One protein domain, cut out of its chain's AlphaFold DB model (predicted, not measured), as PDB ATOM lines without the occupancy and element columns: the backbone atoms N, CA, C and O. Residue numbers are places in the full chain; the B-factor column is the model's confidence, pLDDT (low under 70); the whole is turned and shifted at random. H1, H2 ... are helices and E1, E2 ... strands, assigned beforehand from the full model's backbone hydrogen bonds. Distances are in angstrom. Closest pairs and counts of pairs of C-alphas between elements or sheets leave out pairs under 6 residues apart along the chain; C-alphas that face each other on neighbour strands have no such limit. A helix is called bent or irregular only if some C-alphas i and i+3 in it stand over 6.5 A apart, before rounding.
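AT A GLANCE: This is residues 275 to 322 of the 332 residues of an uncharacterized protein of Cannabis sativa (UniProt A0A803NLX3). What shape does the backbone make? Strands E1 and E2 and helix H2 make a small open frame with few contacts, their three centres at the corners of a triangle. Helix H1 lies at one end of the long axis, and the last stretch, round Trp 319, makes the other end. What is it built of? The printed part has 48 residues with two named helices and two named strands, in the order H1, E1, H2, E2; the class is mixed, helices and strands. How spread out is it? It is only just compact, close to loose, with a radius of gyration of the C-alphas of 11.2 A, and elongated, spanning 31 by 19 by 18 A.

IN THESE COORDINATES: Where do the first elements lie? H1 is residues 275 to 283, 12.0 A long, from C-alpha 275 at (-0.078, -19.581, -36.575). E1 is residues 287 to 291, 13.3 A long. What follows? H2 is residues 297 to 307, 15.8 A long, and E2 is residues 312 to 315, 10.6 A long, ending with C-alpha 315 at (3.383, -31.770, -51.947).

HOW THE PARTS SIT: What is beside H1? The closest C-alphas of H1 and E1 are those of Ile 280 and Val 288, 7.9 A apart. H1 and H2 are close but not clearly touching, Lys 277 to Met 307 being their closest C-alphas at 5.2 A; they run the same way at a steep tilt of 44 degrees. How do the strands stand? E1 and E2 are near each other, with 7 pairs of C-alphas within 10 A, but each pairs with no named strand. H2 and E2 are only just apart, their closest C-alphas at 8.1 A. Are the helix backbones even? In H1 every O i to N i+4 pair is within hydrogen-bond range, in H2 5 of 7; H2 is irregular, but only just, with C-alphas 298 and 301 6.8 A apart.

THE WHOLE: How far does it reach? The two C-alphas farthest apart are those of Asn 282 and Trp 319, at 31.9 A. Is anything missing or uncertain? The printed part has no cut, the three links between named elements are tight, and no printed residue is under 70 in pLDDT.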
ATOM      1  N   GLU A 275       1.359 -19.828 -36.393       97.19
ATOM      2  CA  GLU A 275      -0.078 -19.581 -36.575       97.19
ATOM      3  C   GLU A 275      -0.788 -20.806 -37.164       97.19
ATOM      4  O   GLU A 275      -1.820 -21.228 -36.650       97.19
ATOM      5  N   VAL A 276      -0.220 -21.421 -38.208       97.00
ATOM      6  CA  VAL A 276      -0.800 -22.622 -38.826       97.00
ATOM      7  C   VAL A 276      -0.773 -23.807 -37.861       97.00
ATOM      8  O   VAL A 276      -1.766 -24.520 -37.749       97.00
ATOM      9  N   LYS A 277       0.324 -23.993 -37.120       96.81
ATOM     10  CA  LYS A 277       0.455 -25.045 -36.105       96.81
ATOM     11  C   LYS A 277      -0.578 -24.902 -34.987       96.81
ATOM     12  O   LYS A 277      -1.278 -25.864 -34.681       96.81
ATOM     13  N   GLN A 278      -0.705 -23.706 -34.411       97.06
ATOM     14  CA  GLN A 278      -1.706 -23.408 -33.383       97.06
ATOM     15  C   GLN A 278      -3.122 -23.605 -33.920       97.06
ATOM     16  O   GLN A 278      -3.971 -24.169 -33.241       97.06
ATOM     17  N   PHE A 279      -3.371 -23.192 -35.161       96.50
ATOM     18  CA  PHE A 279      -4.672 -23.354 -35.789       96.50
ATOM     19  C   PHE A 279      -5.056 -24.832 -35.976       96.50
ATOM     20  O   PHE A 279      -6.166 -25.214 -35.612       96.50
ATOM     21  N   ILE A 280      -4.140 -25.674 -36.472       95.75
ATOM     22  CA  ILE A 280      -4.358 -27.125 -36.613       95.75
ATOM     23  C   ILE A 280      -4.648 -27.764 -35.246       95.75
ATOM     24  O   ILE A 280      -5.607 -28.527 -35.126       95.75
ATOM     25  N   ALA A 281      -3.871 -27.407 -34.216       94.38
ATOM     26  CA  ALA A 281      -4.041 -27.925 -32.858       94.38
ATOM     27  C   ALA A 281      -5.387 -27.512 -32.237       94.38
ATOM     28  O   ALA A 281      -6.112 -28.354 -31.712       94.38
ATOM     29  N   ASN A 282      -5.761 -26.235 -32.357       96.25
ATOM     30  CA  ASN A 282      -7.000 -25.704 -31.787       96.25
ATOM     31  C   ASN A 282      -8.246 -26.278 -32.464       96.25
ATOM     32  O   ASN A 282      -9.278 -26.456 -31.823       96.25
ATOM     33  N   GLN A 283      -8.169 -26.549 -33.768       94.88
ATOM     34  CA  GLN A 283      -9.309 -27.043 -34.527       94.88
ATOM     35  C   GLN A 283      -9.473 -28.563 -34.457       94.88
ATOM     36  O   GLN A 283     -10.543 -29.020 -34.849       94.88
ATOM     37  N   LYS A 284      -8.483 -29.321 -33.951       93.94
ATOM     38  CA  LYS A 284      -8.455 -30.798 -33.978       93.94
ATOM     39  C   LYS A 284      -8.671 -31.343 -35.399       93.94
ATOM     40  O   LYS A 284      -9.575 -32.126 -35.654       93.94
ATOM     41  N   VAL A 285      -7.888 -30.830 -36.345       94.94
ATOM     42  CA  VAL A 285      -7.972 -31.196 -37.771       94.94
ATOM     43  C   VAL A 285      -7.322 -32.560 -37.994       94.94
ATOM     44  O   VAL A 285      -6.273 -32.817 -37.408       94.94
ATOM     45  N   GLY A 286      -7.887 -33.385 -38.875       94.94
ATOM     46  CA  GLY A 286      -7.279 -34.643 -39.328       94.94
ATOM     47  C   GLY A 286      -6.530 -34.522 -40.644       94.94
ATOM     48  O   GLY A 286      -5.473 -35.123 -40.822       94.94
ATOM     49  N   LEU A 287      -7.052 -33.696 -41.554       96.50
ATOM     50  CA  LEU A 287      -6.501 -33.466 -42.887       96.50
ATOM     51  C   LEU A 287      -6.445 -31.964 -43.183       96.50
ATOM     52  O   LEU A 287      -7.450 -31.258 -43.120       96.50
ATOM     53  N   VAL A 288      -5.267 -31.464 -43.548       97.56
ATOM     54  CA  VAL A 288      -5.054 -30.055 -43.890       97.56
ATOM     55  C   VAL A 288      -4.451 -29.903 -45.286       97.56
ATOM     56  O   VAL A 288      -3.385 -30.435 -45.593       97.56
ATOM     57  N   GLY A 289      -5.124 -29.134 -46.136       98.00
ATOM     58  CA  GLY A 289      -4.648 -28.684 -47.440       98.00
ATOM     59  C   GLY A 289      -4.192 -27.228 -47.379       98.00
ATOM     60  O   GLY A 289      -4.994 -26.314 -47.212       98.00
ATOM     61  N   LEU A 290      -2.897 -26.981 -47.542       97.94
ATOM     62  CA  LEU A 290      -2.311 -25.645 -47.562       97.94
ATOM     63  C   LEU A 290      -2.028 -25.206 -48.999       97.94
ATOM     64  O   LEU A 290      -1.281 -25.854 -49.736       97.94
ATOM     65  N   LEU A 291      -2.583 -24.056 -49.381       97.81
ATOM     66  CA  LEU A 291      -2.482 -23.490 -50.724       97.81
ATOM     67  C   LEU A 291      -1.586 -22.250 -50.755       97.81
ATOM     68  O   LEU A 291      -1.521 -21.456 -49.813       97.81
ATOM     69  N   LYS A 292      -0.927 -22.046 -51.900       96.31
ATOM     70  CA  LYS A 292       0.031 -20.960 -52.158       96.31
ATOM     71  C   LYS A 292       1.127 -20.897 -51.087       96.31
ATOM     72  O   LYS A 292       1.501 -19.806 -50.661       96.31
ATOM     73  N   THR A 293       1.653 -22.044 -50.663       96.62
ATOM     74  CA  THR A 293       2.647 -22.157 -49.580       96.62
ATOM     75  C   THR A 293       3.998 -21.518 -49.928       96.62
ATOM     76  O   THR A 293       4.633 -20.959 -49.035       96.62
ATOM     77  N   ARG A 294       4.403 -21.478 -51.208       95.69
ATOM     78  CA  ARG A 294       5.646 -20.819 -51.681       95.69
ATOM     79  C   ARG A 294       6.900 -21.339 -50.957       95.69
ATOM     80  O   ARG A 294       7.754 -20.554 -50.549       95.69
ATOM     81  N   VAL A 295       6.979 -22.651 -50.739       95.56
ATOM     82  CA  VAL A 295       8.083 -23.297 -50.013       95.56
ATOM     83  C   VAL A 295       9.097 -23.856 -51.003       95.56
ATOM     84  O   VAL A 295       8.740 -24.544 -51.957       95.56
ATOM     85  N   ASN A 296      10.378 -23.582 -50.762       95.25
ATOM     86  CA  ASN A 296      11.469 -24.155 -51.551       95.25
ATOM     87  C   ASN A 296      11.738 -25.604 -51.126       95.25
ATOM     88  O   ASN A 296      11.675 -25.912 -49.937       95.25
ATOM     89  N   ALA A 297      12.124 -26.466 -52.071       94.88
ATOM     90  CA  ALA A 297      12.322 -27.898 -51.814       94.88
ATOM     91  C   ALA A 297      13.289 -28.206 -50.659       94.88
ATOM     92  O   ALA A 297      12.911 -28.985 -49.784       94.88
ATOM     93  N   PRO A 298      14.445 -27.523 -50.536       95.19
ATOM     94  CA  PRO A 298      15.360 -27.757 -49.417       95.19
ATOM     95  C   PRO A 298      14.765 -27.394 -48.048       95.19
ATOM     96  O   PRO A 298      15.137 -27.969 -47.031       95.19
ATOM     97  N   LYS A 299      13.817 -26.448 -48.008       95.06
ATOM     98  CA  LYS A 299      13.189 -25.964 -46.767       95.06
ATOM     99  C   LYS A 299      11.936 -26.748 -46.383       95.06
ATOM    100  O   LYS A 299      11.451 -26.593 -45.266       95.06
ATOM    101  N   LEU A 300      11.410 -27.582 -47.281       95.12
ATOM    102  CA  LEU A 300      10.155 -28.301 -47.067       95.12
ATOM    103  C   LEU A 300      10.245 -29.274 -45.885       95.12
ATOM    104  O   LEU A 300       9.331 -29.322 -45.067       95.12
ATOM    105  N   ARG A 301      11.370 -29.989 -45.755       94.81
ATOM    106  CA  ARG A 301      11.612 -30.921 -44.644       94.81
ATOM    107  C   ARG A 301      11.604 -30.210 -43.289       94.81
ATOM    108  O   ARG A 301      10.889 -30.640 -42.389       94.81
ATOM    109  N   ALA A 302      12.357 -29.115 -43.170       96.25
ATOM    110  CA  ALA A 302      12.439 -28.328 -41.939       96.25
ATOM    111  C   ALA A 302      11.080 -27.712 -41.566       96.25
ATOM    112  O   ALA A 302      10.666 -27.758 -40.410       96.25
ATOM    113  N   LEU A 303      10.353 -27.198 -42.563       96.12
ATOM    114  CA  LEU A 303       9.013 -26.650 -42.370       96.12
ATOM    115  C   LEU A 303       8.035 -27.699 -41.826       96.12
ATOM    116  O   LEU A 303       7.299 -27.426 -40.880       96.12
ATOM    117  N   TYR A 304       8.047 -28.901 -42.403       95.50
ATOM    118  CA  TYR A 304       7.188 -29.995 -41.962       95.50
ATOM    119  C   TYR A 304       7.511 -30.422 -40.519       95.50
ATOM    120  O   TYR A 304       6.601 -30.505 -39.694       95.50
ATOM    121  N   GLN A 305       8.798 -30.599 -40.191       95.69
ATOM    122  CA  GLN A 305       9.242 -30.947 -38.835       95.69
ATOM    123  C   GLN A 305       8.789 -29.917 -37.794       95.69
ATOM    124  O   GLN A 305       8.427 -30.279 -36.678       95.69
ATOM    125  N   HIS A 306       8.780 -28.636 -38.164       95.56
ATOM    126  CA  HIS A 306       8.398 -27.567 -37.257       95.56
ATOM    127  C   HIS A 306       6.874 -27.482 -37.032       95.56
ATOM    128  O   HIS A 306       6.411 -27.275 -35.902       95.56
ATOM    129  N   MET A 307       6.084 -27.635 -38.099       95.56
ATOM    130  CA  MET A 307       4.633 -27.442 -38.054       95.56
ATOM    131  C   MET A 307       3.867 -28.640 -37.492       95.56
ATOM    132  O   MET A 307       3.034 -28.451 -36.611       95.56
ATOM    133  N   VAL A 308       4.117 -29.846 -38.006       93.88
ATOM    134  CA  VAL A 308       3.269 -31.030 -37.774       93.88
ATOM    135  C   VAL A 308       4.120 -32.292 -37.633       93.88
ATOM    136  O   VAL A 308       4.084 -33.206 -38.455       93.88
ATOM    137  N   MET A 309       4.931 -32.336 -36.576       95.00
ATOM    138  CA  MET A 309       5.766 -33.501 -36.276       95.00
ATOM    139  C   MET A 309       4.898 -34.756 -36.083       95.00
ATOM    140  O   MET A 309       3.998 -34.760 -35.248       95.00
ATOM    141  N   GLY A 310       5.170 -35.812 -36.857       94.88
ATOM    142  CA  GLY A 310       4.453 -37.095 -36.795       94.88
ATOM    143  C   GLY A 310       3.345 -37.275 -37.839       94.88
ATOM    144  O   GLY A 310       2.870 -38.388 -38.026       94.88
ATOM    145  N   TRP A 311       2.969 -36.223 -38.569       96.50
ATOM    146  CA  TRP A 311       1.943 -36.303 -39.614       96.50
ATOM    147  C   TRP A 311       2.494 -36.866 -40.929       96.50
ATOM    148  O   TRP A 311       3.680 -36.784 -41.203       96.50
ATOM    149  N   CYS A 312       1.672 -37.388 -41.820       96.50
ATOM    150  CA  CYS A 312       2.115 -37.641 -43.190       96.50
ATOM    151  C   CYS A 312       1.889 -36.392 -44.049       96.50
ATOM    152  O   CYS A 312       1.030 -35.568 -43.736       96.50
ATOM    153  N   PHE A 313       2.668 -36.218 -45.121       96.88
ATOM    154  CA  PHE A 313       2.427 -35.132 -46.068       96.88
ATOM    155  C   PHE A 313       2.799 -35.494 -47.507       96.88
ATOM    156  O   PHE A 313       3.705 -36.283 -47.777       96.88
ATOM    157  N   LYS A 314       2.117 -34.843 -48.447       97.12
ATOM    158  CA  LYS A 314       2.410 -34.821 -49.881       97.12
ATOM    159  C   LYS A 314       2.467 -33.372 -50.344       97.12
ATOM    160  O   LYS A 314       1.770 -32.501 -49.832       97.12
ATOM    161  N   SER A 315       3.309 -33.095 -51.332       97.12
ATOM    162  CA  SER A 315       3.383 -31.770 -51.947       97.12
ATOM    163  C   SER A 315       3.552 -31.885 -53.451       97.12
ATOM    164  O   SER A 315       4.077 -32.878 -53.952       97.12
ATOM    165  N   ASN A 316       3.157 -30.839 -54.170       96.62
ATOM    166  CA  ASN A 316       3.340 -30.761 -55.618       96.62
ATOM    167  C   ASN A 316       4.691 -30.147 -56.030       96.62
ATOM    168  O   ASN A 316       4.820 -29.595 -57.122       96.62
ATOM    169  N   ILE A 317       5.692 -30.195 -55.149       95.56
ATOM    170  CA  ILE A 317       6.955 -29.472 -55.335       95.56
ATOM    171  C   ILE A 317       7.788 -29.971 -56.518       95.56
ATOM    172  O   ILE A 317       8.565 -29.204 -57.078       95.56
ATOM    173  N   VAL A 318       7.585 -31.228 -56.919       94.38
ATOM    174  CA  VAL A 318       8.233 -31.830 -58.091       94.38
ATOM    175  C   VAL A 318       7.775 -31.141 -59.382       94.38
ATOM    176  O   VAL A 318       8.586 -30.904 -60.270       94.38
ATOM    177  N   TRP A 319       6.500 -30.748 -59.462       93.06
ATOM    178  CA  TRP A 319       5.914 -30.134 -60.661       93.06
ATOM    179  C   TRP A 319       5.952 -28.604 -60.647       93.06
ATOM    180  O   TRP A 319       5.867 -27.969 -61.696       93.06
ATOM    181  N   HIS A 320       6.094 -27.984 -59.472       92.06
ATOM    182  CA  HIS A 320       6.093 -26.530 -59.348       92.06
ATOM    183  C   HIS A 320       7.290 -26.012 -58.558       92.06
ATOM    184  O   HIS A 320       7.405 -26.228 -57.349       92.06
ATOM    185  N   ARG A 321       8.115 -25.198 -59.234       84.38
ATOM    186  CA  ARG A 321       9.174 -24.404 -58.603       84.38
ATOM    187  C   ARG A 321       8.544 -23.489 -57.546       84.38
ATOM    188  O   ARG A 321       7.840 -22.533 -57.867       84.38
ATOM    189  N   GLY A 322       8.755 -23.840 -56.279       84.94
ATOM    190  CA  GLY A 322       8.218 -23.132 -55.119       84.94
ATOM    191  C   GLY A 322       7.016 -23.787 -54.441       84.94
ATOM    192  O   GLY A 322       6.409 -23.104 -53.627       84.94
TER     193      GLY A 322